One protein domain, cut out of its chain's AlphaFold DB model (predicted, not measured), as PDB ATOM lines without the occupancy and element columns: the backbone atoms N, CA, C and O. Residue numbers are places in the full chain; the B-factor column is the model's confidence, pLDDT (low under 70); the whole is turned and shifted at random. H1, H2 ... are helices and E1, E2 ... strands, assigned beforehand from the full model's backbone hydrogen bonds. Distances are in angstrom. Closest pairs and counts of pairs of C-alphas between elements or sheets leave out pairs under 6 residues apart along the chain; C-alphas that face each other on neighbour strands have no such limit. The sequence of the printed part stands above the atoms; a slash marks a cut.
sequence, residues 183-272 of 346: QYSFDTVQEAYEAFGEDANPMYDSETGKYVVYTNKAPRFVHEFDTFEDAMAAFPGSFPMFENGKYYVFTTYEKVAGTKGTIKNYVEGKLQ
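Overview. This is residues 183 to 272 of the 346 residues of the protein "LPXTG-domain-containing protein cell wall anchor domain" of Facklamia ignava CCUG 37419 (UniProt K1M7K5). Two small lobes stand end to end along an elongated shape; each is a three-stranded sheet with one short helix over a face, H1 on E1, E3 and E2 in the first lobe, H2 on E4, E6 and E5 in the second. After E6 a tail with no named element, residues 252 to 272, runs back from the second lobe to the first. The printed part has 90 residues, with two named helices and six named strands in the order E1 H1 E2 E3 E4 H2 E5 E6; the sheets, in the orders E1 - E3 - E2 and E4 - E6 - E5, are antiparallel. The class is mixed, helices and strands, though under half of the residues are in named elements. The whole is only just compact, close to loose, with a radius of gyration of the C-alphas of 14.4 A and spans of 44 by 27 by 19 A.

Arrangement. In the first sheet E3, residues 210 to 215, is the inner strand between E1, residues 183 to 186, and E2, residues 203 to 205. N 186 and O 211 are 2.8 A apart, and N 203 and O 212 2.9 A, both within hydrogen-bond range. H1, residues 189 to 196, is on this sheet at a height of 8.8 A, over E1 and only just over E3, with 3 of its 8 C-alphas; it only just runs along the strands, at 28 degrees to E1 on the local plane. The closest C-alphas of H1 and E3 are those of Val 189 and Tyr 211, 6.1 A apart. In the second sheet E6, residues 246 to 251, has E4, residues 221 to 225, and E5, residues 241 to 243, as neighbours; N 223 and O 249 are 3.0 A apart, N 241 and O 248 2.8 A. H2, residues 228 to 234, is on it at a height of 8.8 A, over E4 and only just over E6, with 3 of its 7 C-alphas, slantwise to the strands at 36 degrees to E4 on the local plane. The closest C-alphas of H2 and E6 are those of Phe 228 and Tyr 247, 6.1 A apart. H1 only grazes the second sheet, with residues 194 to 196; H1 and H2 are apart. E1, H1, E2 and E4, H2, E5 are split strand-helix-strand units, each two strands of one sheet with a helix between them along the chain and another strand between them in the sheet, E3 in the first and E6 in the second; each has a right-handed crossover. E2 and E3 form a hairpin, as do E5 and E6. In H1 and H2 every O i to N i+4 pair is within hydrogen-bond range.

Along the chain. E1 begins at C-alpha 183, (62.955, -22.524, 6.946), and is 10.1 A long; H1 is 10.7 A, E2 6.3 A and E3 16.0 A. E4 begins at C-alpha 221, (49.189, -31.114, 9.685), and is 12.7 A long; H2 is 9.9 A and E5 6.3 A. E6, 16.1 A, ends at C-alpha 251, (49.724, -34.625, 13.730).

Size, cuts and confidence. The C-alphas farthest apart, of Glu 207 and Glu 229, are 45.0 A apart, while those of Gln 183 and Gln 272 are 5.7 A apart. The printed part has no cut, and no link is long. Residues 262 to 263 pair antiparallel with residues 223 to 224 of E4. The mean pLDDT of the printed part is 71.7; 31 residues are under 70: 218 to 222, 243 and 248 to 272.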
ATOM      1  N   GLN A 183      63.654 -23.796   6.925       77.00
ATOM      2  CA  GLN A 183      62.955 -22.524   6.946       77.00
ATOM      3  C   GLN A 183      61.493 -22.722   6.558       77.00
ATOM      4  O   GLN A 183      61.177 -23.254   5.491       77.00
ATOM      5  N   TYR A 184      60.603 -22.223   7.409       76.00
ATOM      6  CA  TYR A 184      59.171 -22.160   7.152       76.00
ATOM      7  C   TYR A 184      58.714 -20.713   7.249       76.00
ATOM      8  O   TYR A 184      59.041 -20.030   8.215       76.00
ATOM      9  N   SER A 185      57.968 -20.245   6.255       77.81
ATOM     10  CA  SER A 185      57.494 -18.863   6.174       77.81
ATOM     11  C   SER A 185      55.969 -18.808   6.177       77.81
ATOM     12  O   SER A 185      55.327 -19.498   5.387       77.81
ATOM     13  N   PHE A 186      55.422 -17.954   7.035       79.25
ATOM     14  CA  PHE A 186      54.001 -17.805   7.346       79.25
ATOM     15  C   PHE A 186      53.560 -16.355   7.165       79.25
ATOM     16  O   PHE A 186      54.366 -15.437   7.326       79.25
ATOM     17  N   ASP A 187      52.283 -16.126   6.871       80.12
ATOM     18  CA  ASP A 187      51.765 -14.765   6.725       80.12
ATOM     19  C   ASP A 187      51.455 -14.146   8.097       80.12
ATOM     20  O   ASP A 187      51.566 -12.932   8.281       80.12
ATOM     21  N   THR A 188      51.140 -14.974   9.100       82.62
ATOM     22  CA  THR A 188      50.877 -14.520  10.472       82.62
ATOM     23  C   THR A 188      51.633 -15.326  11.532       82.62
ATOM     24  O   THR A 188      51.975 -16.492  11.345       82.62
ATOM     25  N   VAL A 189      51.852 -14.709  12.702       82.38
ATOM     26  CA  VAL A 189      52.398 -15.386  13.898       82.38
ATOM     27  C   VAL A 189      51.523 -16.570  14.312       82.38
ATOM     28  O   VAL A 189      52.031 -17.610  14.722       82.38
ATOM     29  N   GLN A 190      50.203 -16.404  14.203       81.38
ATOM     30  CA  GLN A 190      49.234 -17.410  14.617       81.38
ATOM     31  C   GLN A 190      49.377 -18.692  13.787       81.38
ATOM     32  O   GLN A 190      49.437 -19.777  14.356       81.38
ATOM     33  N   GLU A 191      49.530 -18.567  12.466       78.69
ATOM     34  CA  GLU A 191      49.767 -19.712  11.576       78.69
ATOM     35  C   GLU A 191      51.054 -20.467  11.936       78.69
ATOM     36  O   GLU A 191      51.083 -21.698  11.911       78.69
ATOM     37  N   ALA A 192      52.110 -19.745  12.324       80.25
ATOM     38  CA  ALA A 192      53.362 -20.357  12.757       80.25
ATOM     39  C   ALA A 192      53.191 -21.170  14.054       80.25
ATOM     40  O   ALA A 192      53.714 -22.282  14.160       80.25
ATOM     41  N   TYR A 193      52.429 -20.653  15.023       81.06
ATOM     42  CA  TYR A 193      52.121 -21.373  16.263       81.06
ATOM     43  C   TYR A 193      51.182 -22.557  16.049       81.06
ATOM     44  O   TYR A 193      51.357 -23.597  16.681       81.06
ATOM     45  N   GLU A 194      50.220 -22.453  15.136       76.88
ATOM     46  CA  GLU A 194      49.372 -23.587  14.760       76.88
ATOM     47  C   GLU A 194      50.193 -24.706  14.105       76.88
ATOM     48  O   GLU A 194      49.975 -25.886  14.393       76.88
ATOM     49  N   ALA A 195      51.178 -24.346  13.279       74.50
ATOM     50  CA  ALA A 195      52.047 -25.304  12.609       74.50
ATOM     51  C   ALA A 195      53.068 -25.960  13.552       74.50
ATOM     52  O   ALA A 195      53.328 -27.155  13.422       74.50
ATOM     53  N   PHE A 196      53.658 -25.225  14.497       77.56
ATOM     54  CA  PHE A 196      54.813 -25.715  15.264       77.56
ATOM     55  C   PHE A 196      54.637 -25.740  16.787       77.56
ATOM     56  O   PHE A 196      55.467 -26.347  17.460       77.56
ATOM     57  N   GLY A 197      53.549 -25.183  17.322       77.00
ATOM     58  CA  GLY A 197      53.330 -24.975  18.757       77.00
ATOM     59  C   GLY A 197      53.819 -23.606  19.237       77.00
ATOM     60  O   GLY A 197      54.526 -22.903  18.522       77.00
ATOM     61  N   GLU A 198      53.459 -23.209  20.462       78.69
ATOM     62  CA  GLU A 198      53.870 -21.915  21.047       78.69
ATOM     63  C   GLU A 198      55.400 -21.772  21.195       78.69
ATOM     64  O   GLU A 198      55.926 -20.661  21.276       78.69
ATOM     65  N   ASP A 199      56.138 -22.885  21.169       78.88
ATOM     66  CA  ASP A 199      57.601 -22.934  21.209       78.88
ATOM     67  C   ASP A 199      58.277 -22.655  19.854       78.88
ATOM     68  O   ASP A 199      59.505 -22.625  19.781       78.88
ATOM     69  N   ALA A 200      57.506 -22.416  18.785       76.62
ATOM     70  CA  ALA A 200      58.013 -22.195  17.427       76.62
ATOM     71  C   ALA A 200      58.945 -20.983  17.271       76.62
ATOM     72  O   ALA A 200      59.707 -20.924  16.311       76.62
ATOM     73  N   ASN A 201      58.881 -20.016  18.192       83.62
ATOM     74  CA  ASN A 201      59.650 -18.766  18.168       83.62
ATOM     75  C   ASN A 201      59.724 -18.095  16.769       83.62
ATOM     76  O   ASN A 201      60.820 -17.945  16.217       83.62
ATOM     77  N   PRO A 202      58.578 -17.717  16.168       85.12
ATOM     78  CA  PRO A 202      58.545 -17.081  14.855       85.12
ATOM     79  C   PRO A 202      59.224 -15.709  14.879       85.12
ATOM     80  O   PRO A 202      58.944 -14.872  15.738       85.12
ATOM     81  N   MET A 203      60.090 -15.459  13.903       82.69
ATOM     82  CA  MET A 203      60.794 -14.190  13.727       82.69
ATOM     83  C   MET A 203      60.197 -13.421  12.556       82.69
ATOM     84  O   MET A 203      59.955 -13.991  11.497       82.69
ATOM     85  N   TYR A 204      59.945 -12.128  12.740       83.44
ATOM     86  CA  TYR A 204      59.448 -11.290  11.654       83.44
ATOM     87  C   TYR A 204      60.587 -10.941  10.696       83.44
ATOM     88  O   TYR A 204      61.573 -10.326  11.106       83.44
ATOM     89  N   ASP A 205      60.430 -11.312   9.432       80.06
ATOM     90  CA  ASP A 205      61.320 -10.909   8.357       80.06
ATOM     91  C   ASP A 205      60.762  -9.646   7.689       80.06
ATOM     92  O   ASP A 205      59.721  -9.660   7.027       80.06
ATOM     93  N   SER A 206      61.465  -8.529   7.880       78.50
ATOM     94  CA  SER A 206      61.079  -7.230   7.329       78.50
ATOM     95  C   SER A 206      61.223  -7.130   5.810       78.50
ATOM     96  O   SER A 206      60.614  -6.239   5.220       78.50
ATOM     97  N   GLU A 207      62.022  -7.992   5.174       77.25
ATOM     98  CA  GLU A 207      62.227  -7.968   3.721       77.25
ATOM     99  C   GLU A 207      61.066  -8.638   2.988       77.25
ATOM    100  O   GLU A 207      60.556  -8.110   1.998       77.25
ATOM    101  N   THR A 208      60.609  -9.780   3.502       76.12
ATOM    102  CA  THR A 208      59.488 -10.531   2.918       76.12
ATOM    103  C   THR A 208      58.132 -10.150   3.510       76.12
ATOM    104  O   THR A 208      57.095 -10.454   2.918       76.12
ATOM    105  N   GLY A 209      58.116  -9.475   4.665       81.44
ATOM    106  CA  GLY A 209      56.907  -9.134   5.412       81.44
ATOM    107  C   GLY A 209      56.222 -10.342   6.059       81.44
ATOM    108  O   GLY A 209      55.057 -10.236   6.443       81.44
ATOM    109  N   LYS A 210      56.922 -11.476   6.156       85.56
ATOM    110  CA  LYS A 210      56.415 -12.764   6.646       85.56
ATOM    111  C   LYS A 210      57.050 -13.139   7.983       85.56
ATOM    112  O   LYS A 210      58.084 -12.606   8.380       85.56
ATOM    113  N   TYR A 211      56.435 -14.087   8.679       81.38
ATOM    114  CA  TYR A 211      56.989 -14.700   9.883       81.38
ATOM    115  C   TYR A 211      57.734 -15.980   9.529       81.38
ATOM    116  O   TYR A 211      57.180 -16.870   8.892       81.38
ATOM    117  N   VAL A 212      58.988 -16.078   9.953       80.31
ATOM    118  CA  VAL A 212      59.889 -17.177   9.626       80.31
ATOM    119  C   VAL A 212      60.195 -18.002  10.874       80.31
ATOM    120  O   VAL A 212      60.553 -17.463  11.920       80.31
ATOM    121  N   VAL A 213      60.067 -19.321  10.761       80.38
ATOM    122  CA  VAL A 213      60.428 -20.300  11.794       80.38
ATOM    123  C   VAL A 213      61.562 -21.174  11.270       80.38
ATOM    124  O   VAL A 213      61.446 -21.755  10.190       80.38
ATOM    125  N   TYR A 214      62.635 -21.302  12.056       78.50
ATOM    126  CA  TYR A 214      63.749 -22.206  11.764       78.50
ATOM    127  C   TYR A 214      63.733 -23.400  12.707       78.50
ATOM    128  O   TYR A 214      64.044 -23.278  13.895       78.50
ATOM    129  N   THR A 215      63.394 -24.575  12.184       74.88
ATOM    130  CA  THR A 215      63.241 -25.776  13.008       74.88
ATOM    131  C   THR A 215      63.552 -27.049  12.233       74.88
ATOM    132  O   THR A 215      63.454 -27.104  11.012       74.88
ATOM    133  N   ASN A 216      63.972 -28.083  12.959       70.12
ATOM    134  CA  ASN A 216      64.095 -29.452  12.457       70.12
ATOM    135  C   ASN A 216      62.824 -30.280  12.719       70.12
ATOM    136  O   ASN A 216      62.759 -31.446  12.333       70.12
ATOM    137  N   LYS A 217      61.829 -29.701  13.405       71.69
ATOM    138  CA  LYS A 217      60.519 -30.320  13.601       71.69
ATOM    139  C   LYS A 217      59.732 -30.248  12.296       71.69
ATOM    140  O   LYS A 217      59.786 -29.242  11.600       71.69
ATOM    141  N   ALA A 218      58.977 -31.296  11.989       66.25
ATOM    142  CA  ALA A 218      57.993 -31.231  10.917       66.25
ATOM    143  C   ALA A 218      56.782 -30.393  11.371       66.25
ATOM    144  O   ALA A 218      56.411 -30.475  12.549       66.25
ATOM    145  N   PRO A 219      56.163 -29.598  10.478       67.50
ATOM    146  CA  PRO A 219      54.939 -28.882  10.802       67.50
ATOM    147  C   PRO A 219      53.822 -29.883  11.101       67.50
ATOM    148  O   PRO A 219      53.735 -30.957  10.503       67.50
ATOM    149  N   ARG A 220      52.954 -29.534  12.047       68.75
ATOM    150  CA  ARG A 220      51.745 -30.293  12.348       68.75
ATOM    151  C   ARG A 220      50.751 -30.059  11.222       68.75
ATOM    152  O   ARG A 220      50.375 -28.927  10.929       68.75
ATOM    153  N   PHE A 221      50.295 -31.140  10.617       68.69
ATOM    154  CA  PHE A 221      49.189 -31.114   9.685       68.69
ATOM    155  C   PHE A 221      47.880 -31.057  10.461       68.69
ATOM    156  O   PHE A 221      47.665 -31.807  11.418       68.69
ATOM    157  N   VAL A 222      46.994 -30.171  10.014       68.56
ATOM    158  CA  VAL A 222      45.605 -30.141  10.464       68.56
ATOM    159  C   VAL A 222      44.789 -30.977   9.491       68.56
ATOM    160  O   VAL A 222      44.562 -30.574   8.345       68.56
ATOM    161  N   HIS A 223      44.358 -32.145   9.954       70.25
ATOM    162  CA  HIS A 223      43.453 -33.009   9.211       70.25
ATOM    163  C   HIS A 223      42.027 -32.802   9.703       70.25
ATOM    164  O   HIS A 223      41.745 -32.978  10.888       70.25
ATOM    165  N   GLU A 224      41.137 -32.437   8.783       74.50
ATOM    166  CA  GLU A 224      39.712 -32.281   9.064       74.50
ATOM    167  C   GLU A 224      38.933 -33.547   8.696       74.50
ATOM    168  O   GLU A 224      39.089 -34.092   7.597       74.50
ATOM    169  N   PHE A 225      38.048 -33.956   9.602       76.19
ATOM    170  CA  PHE A 225      37.143 -35.089   9.465       76.19
ATOM    171  C   PHE A 225      35.721 -34.697   9.870       76.19
ATOM    172  O   PHE A 225      35.513 -33.914  10.797       76.19
ATOM    173  N   ASP A 226      34.729 -35.281   9.203       80.19
ATOM    174  CA  ASP A 226      33.320 -35.061   9.546       80.19
ATOM    175  C   ASP A 226      32.864 -35.947  10.721       80.19
ATOM    176  O   ASP A 226      31.914 -35.605  11.424       80.19
ATOM    177  N   THR A 227      33.549 -37.070  10.978       83.75
ATOM    178  CA  THR A 227      33.225 -38.006  12.064       83.75
ATOM    179  C   THR A 227      34.465 -38.416  12.857       83.75
ATOM    180  O   THR A 227      35.585 -38.440  12.341       83.75
ATOM    181  N   PHE A 228      34.255 -38.768  14.129       79.25
ATOM    182  CA  PHE A 228      35.305 -39.292  15.004       79.25
ATOM    183  C   PHE A 228      35.886 -40.606  14.469       79.25
ATOM    184  O   PHE A 228      37.090 -40.833  14.532       79.25
ATOM    185  N   GLU A 229      35.028 -41.466  13.919       83.06
ATOM    186  CA  GLU A 229      35.415 -42.772  13.382       83.06
ATOM    187  C   GLU A 229      36.323 -42.630  12.158       83.06
ATOM    188  O   GLU A 229      37.329 -43.331  12.075       83.06
ATOM    189  N   ASP A 230      36.040 -41.676  11.262       79.31
ATOM    190  CA  ASP A 230      36.905 -41.392  10.112       79.31
ATOM    191  C   ASP A 230      38.272 -40.843  10.569       79.31
ATOM    192  O   ASP A 230      39.305 -41.229  10.018       79.31
ATOM    193  N   ALA A 231      38.296 -40.003  11.614       76.94
ATOM    194  CA  ALA A 231      39.533 -39.482  12.201       76.94
ATOM    195  C   ALA A 231      40.389 -40.589  12.836       76.94
ATOM    196  O   ALA A 231      41.594 -40.660  12.597       76.94
ATOM    197  N   MET A 232      39.769 -41.489  13.604       79.81
ATOM    198  CA  MET A 232      40.452 -42.615  14.249       79.81
ATOM    199  C   MET A 232      40.892 -43.692  13.257       79.81
ATOM    200  O   MET A 232      41.912 -44.339  13.480       79.81
ATOM    201  N   ALA A 233      40.159 -43.884  12.157       80.12
ATOM    202  CA  ALA A 233      40.569 -44.781  11.081       80.12
ATOM    203  C   ALA A 233      41.794 -44.238  10.329       80.12
ATOM    204  O   ALA A 233      42.696 -45.001   9.988       80.12
ATOM    205  N   ALA A 234      41.843 -42.923  10.090       74.12
ATOM    206  CA  ALA A 234      42.984 -42.263   9.459       74.12
ATOM    207  C   ALA A 234      44.204 -42.149  10.380       74.12
ATOM    208  O   ALA A 234      45.333 -42.230   9.895       74.12
ATOM    209  N   PHE A 235      43.975 -41.976  11.685       78.19
ATOM    210  CA  PHE A 235      45.006 -41.791  12.703       78.19
ATOM    211  C   PHE A 235      44.694 -42.588  13.980       78.19
ATOM    212  O   PHE A 235      44.256 -42.015  14.989       78.19
ATOM    213  N   PRO A 236      44.930 -43.911  13.974       74.56
ATOM    214  CA  PRO A 236      44.707 -44.746  15.148       74.56
ATOM    215  C   PRO A 236      45.638 -44.326  16.293       74.56
ATOM    216  O   PRO A 236      46.850 -44.223  16.121       74.56
ATOM    217  N   GLY A 237      45.062 -44.062  17.468       71.06
ATOM    218  CA  GLY A 237      45.799 -43.583  18.646       71.06
ATOM    219  C   GLY A 237      46.004 -42.064  18.707       71.06
ATOM    220  O   GLY A 237      46.653 -41.579  19.633       71.06
ATOM    221  N   SER A 238      45.445 -41.306  17.760       73.75
ATOM    222  CA  SER A 238      45.358 -39.851  17.885       73.75
ATOM    223  C   SER A 238      44.230 -39.429  18.834       73.75
ATOM    224  O   SER A 238      43.361 -40.225  19.189       73.75
ATOM    225  N   PHE A 239      44.242 -38.158  19.240       74.44
ATOM    226  CA  PHE A 239      43.165 -37.540  20.014       74.44
ATOM    227  C   PHE A 239      42.477 -36.474  19.149       74.44
ATOM    228  O   PHE A 239      42.929 -35.327  19.138       74.44
ATOM    229  N   PRO A 240      41.426 -36.838  18.386       75.75
ATOM    230  CA  PRO A 240      40.682 -35.886  17.574       75.75
ATOM    231  C   PRO A 240      40.012 -34.829  18.455       75.75
ATOM    232  O   PRO A 240      39.264 -35.152  19.379       75.75
ATOM    233  N   MET A 241      40.258 -33.562  18.150       72.31
ATOM    234  CA  MET A 241      39.617 -32.429  18.803       72.31
ATOM    235  C   MET A 241      38.303 -32.116  18.092       72.31
ATOM    236  O   MET A 241      38.286 -31.950  16.875       72.31
ATOM    237  N   PHE A 242      37.198 -32.045  18.833       70.00
ATOM    238  CA  PHE A 242      35.909 -31.664  18.262       70.00
ATOM    239  C   PHE A 242      35.704 -30.153  18.377       70.00
ATOM    240  O   PHE A 242      35.604 -29.621  19.481       70.00
ATOM    241  N   GLU A 243      35.613 -29.474  17.239       68.00
ATOM    242  CA  GLU A 243      35.407 -28.030  17.166       68.00
ATOM    243  C   GLU A 243      34.550 -27.694  15.938       68.00
ATOM    244  O   GLU A 243      34.622 -28.364  14.912       68.00
ATOM    245  N   ASN A 244      33.672 -26.689  16.027       72.12
ATOM    246  CA  ASN A 244      32.821 -26.244  14.908       72.12
ATOM    247  C   ASN A 244      32.023 -27.357  14.186       72.12
ATOM    248  O   ASN A 244      31.741 -27.255  12.992       72.12
ATOM    249  N   GLY A 245      31.637 -28.421  14.902       74.12
ATOM    250  CA  GLY A 245      30.889 -29.542  14.326       74.12
ATOM    251  C   GLY A 245      31.740 -30.547  13.543       74.12
ATOM    252  O   GLY A 245      31.176 -31.412  12.879       74.12
ATOM    253  N   LYS A 246      33.071 -30.437  13.611       80.00
ATOM    254  CA  LYS A 246      34.034 -31.283  12.901       80.00
ATOM    255  C   LYS A 246      35.125 -31.795  13.839       80.00
ATOM    256  O   LYS A 246      35.309 -31.279  14.939       80.00
ATOM    257  N   TYR A 247      35.833 -32.832  13.401       71.75
ATOM    258  CA  TYR A 247      36.939 -33.442  14.130       71.75
ATOM    259  C   TYR A 247      38.272 -33.060  13.488       71.75
ATOM    260  O   TYR A 247      38.473 -33.256  12.291       71.75
ATOM    261  N   TYR A 248      39.185 -32.540  14.298       68.88
ATOM    262  CA  TYR A 248      40.507 -32.087  13.886       68.88
ATOM    263  C   TYR A 248      41.584 -32.960  14.516       68.88
ATOM    264  O   TYR A 248      41.621 -33.136  15.733       68.88
ATOM    265  N   VAL A 249      42.481 -33.501  13.695       66.94
ATOM    266  CA  VAL A 249      43.668 -34.224  14.166       66.94
ATOM    267  C   VAL A 249      44.903 -33.400  13.828       66.94
ATOM    268  O   VAL A 249      45.139 -33.087  12.663       66.94
ATOM    269  N   PHE A 250      45.681 -33.066  14.860       68.06
ATOM    270  CA  PHE A 250      46.902 -32.264  14.767       68.06
ATOM    271  C   PHE A 250      48.130 -33.161  14.896       68.06
ATOM    272  O   PHE A 250      48.583 -33.457  16.009       68.06
ATOM    273  N   THR A 251      48.675 -33.601  13.768       65.94
ATOM    274  CA  THR A 251      49.724 -34.625  13.730       65.94
ATOM    275  C   THR A 251      50.787 -34.306  12.690       65.94
ATOM    276  O   THR A 251      50.505 -33.670  11.686       65.94
ATOM    277  N   THR A 252      52.021 -34.740  12.930       65.31
ATOM    278  CA  THR A 252      53.113 -34.691  11.943       65.31
ATOM    279  C   THR A 252      53.154 -35.943  11.062       65.31
ATOM    280  O   THR A 252      54.000 -36.044  10.182       65.31
ATOM    281  N   TYR A 253      52.292 -36.928  11.334       63.25
ATOM    282  CA  TYR A 253      52.226 -38.186  10.592       63.25
ATOM    283  C   TYR A 253      51.345 -38.060   9.353       63.25
ATOM    284  O   TYR A 253      50.325 -37.372   9.365       63.25
ATOM    285  N   GLU A 254      51.705 -38.794   8.304       63.53
ATOM    286  CA  GLU A 254      50.825 -38.989   7.157       63.53
ATOM    287  C   GLU A 254      49.624 -39.858   7.546       63.53
ATOM    288  O   GLU A 254      49.731 -40.773   8.367       63.53
ATOM    289  N   LYS A 255      48.459 -39.572   6.955       65.44
ATOM    290  CA  LYS A 255      47.257 -40.391   7.162       65.44
ATOM    291  C   LYS A 255      47.458 -41.799   6.611       65.44
ATOM    292  O   LYS A 255      48.118 -41.983   5.589       65.44
ATOM    293  N   VAL A 256      46.797 -42.783   7.217       65.06
ATOM    294  CA  VAL A 256      46.768 -44.149   6.675       65.06
ATOM    295  C   VAL A 256      46.207 -44.127   5.245       65.06
ATOM    296  O   VAL A 256      45.142 -43.558   4.986       65.06
ATOM    297  N   ALA A 257      46.930 -44.725   4.295       52.50
ATOM    298  CA  ALA A 257      46.543 -44.729   2.886       52.50
ATOM    299  C   ALA A 257      45.128 -45.312   2.686       52.50
ATOM    300  O   ALA A 257      44.773 -46.333   3.269       52.50
ATOM    301  N   GLY A 258      44.309 -44.652   1.857       54.50
ATOM    302  CA  GLY A 258      42.917 -45.052   1.605       54.50
ATOM    303  C   GLY A 258      41.876 -44.472   2.573       54.50
ATOM    304  O   GLY A 258      40.689 -44.750   2.415       54.50
ATOM    305  N   THR A 259      42.281 -43.636   3.534       60.62
ATOM    306  CA  THR A 259      41.360 -42.981   4.479       60.62
ATOM    307  C   THR A 259      40.949 -41.570   4.032       60.62
ATOM    308  O   THR A 259      41.681 -40.850   3.331       60.62
ATOM    309  N   LYS A 260      39.723 -41.175   4.410       57.41
ATOM    310  CA  LYS A 260      39.196 -39.816   4.194       57.41
ATOM    311  C   LYS A 260      39.998 -38.809   5.023       57.41
ATOM    312  O   LYS A 260      40.764 -39.196   5.889       57.41
ATOM    313  N   GLY A 261      39.863 -37.524   4.723       51.56
ATOM    314  CA  GLY A 261      40.545 -36.457   5.453       51.56
ATOM    315  C   GLY A 261      41.283 -35.524   4.508       51.56
ATOM    316  O   GLY A 261      42.048 -35.972   3.640       51.56
ATOM    317  N   THR A 262      41.024 -34.234   4.688       58.03
ATOM    318  CA  THR A 262      41.593 -33.143   3.895       58.03
ATOM    319  C   THR A 262      42.630 -32.423   4.745       58.03
ATOM    320  O   THR A 262      42.351 -32.077   5.894       58.03
ATOM    321  N   ILE A 263      43.826 -32.214   4.191       57.84
ATOM    322  CA  ILE A 263      44.864 -31.394   4.826       57.84
ATOM    323  C   ILE A 263      44.473 -29.937   4.598       57.84
ATOM    324  O   ILE A 263      44.332 -29.524   3.448       57.84
ATOM    325  N   LYS A 264      44.262 -29.174   5.672       55.91
ATOM    326  CA  LYS A 264      43.935 -27.745   5.547       55.91
ATOM    327  C   LYS A 264      45.173 -26.864   5.412       55.91
ATOM    328  O   LYS A 264      45.157 -25.955   4.593       55.91
ATOM    329  N   ASN A 265      46.243 -27.181   6.137       55.94
ATOM    330  CA  ASN A 265      47.446 -26.354   6.202       55.94
ATOM    331  C   ASN A 265      48.681 -27.225   5.937       55.94
ATOM    332  O   ASN A 265      49.227 -27.833   6.857       55.94
ATOM    333  N   TYR A 266      49.086 -27.336   4.669       50.62
ATOM    334  CA  TYR A 266      50.388 -27.894   4.303       50.62
ATOM    335  C   TYR A 266      51.358 -26.734   4.100       50.62
ATOM    336  O   TYR A 266      51.165 -25.930   3.188       50.62
ATOM    337  N   VAL A 267      52.378 -26.639   4.950       55.72
ATOM    338  CA  VAL A 267      53.454 -25.658   4.779       55.72
ATOM    339  C   VAL A 267      54.704 -26.414   4.378       55.72
ATOM    340  O   VAL A 267      55.285 -27.152   5.173       55.72
ATOM    341  N   GLU A 268      55.085 -26.258   3.114       50.19
ATOM    342  CA  GLU A 268      56.298 -26.860   2.586       50.19
ATOM    343  C   GLU A 268      57.509 -26.133   3.171       50.19
ATOM    344  O   GLU A 268      57.670 -24.921   3.009       50.19
ATOM    345  N   GLY A 269      58.338 -26.876   3.900       47.44
ATOM    346  CA  GLY A 269      59.608 -26.363   4.388       47.44
ATOM    347  C   GLY A 269      60.587 -26.289   3.238       47.44
ATOM    348  O   GLY A 269      60.767 -27.270   2.518       47.44
ATOM    349  N   LYS A 270      61.249 -25.147   3.087       50.44
ATOM    350  CA  LYS A 270      62.412 -25.060   2.214       50.44
ATOM    351  C   LYS A 270      63.650 -25.316   3.056       50.44
ATOM    352  O   LYS A 270      63.775 -24.811   4.177       50.44
ATOM    353  N   LEU A 271      64.573 -26.109   2.519       47.66
ATOM    354  CA  LEU A 271      65.958 -25.997   2.961       47.66
ATOM    355  C   LEU A 271      66.340 -24.527   2.764       47.66
ATOM    356  O   LEU A 271      66.035 -23.965   1.713       47.66
ATOM    357  N   GLN A 272      66.917 -23.896   3.789       53.31
ATOM    358  CA  GLN A 272      67.531 -22.581   3.599       53.31
ATOM    359  C   GLN A 272      68.452 -22.676   2.392       53.31
ATOM    360  O   GLN A 272      69.223 -23.631   2.366       53.31
TER     361      GLN A 272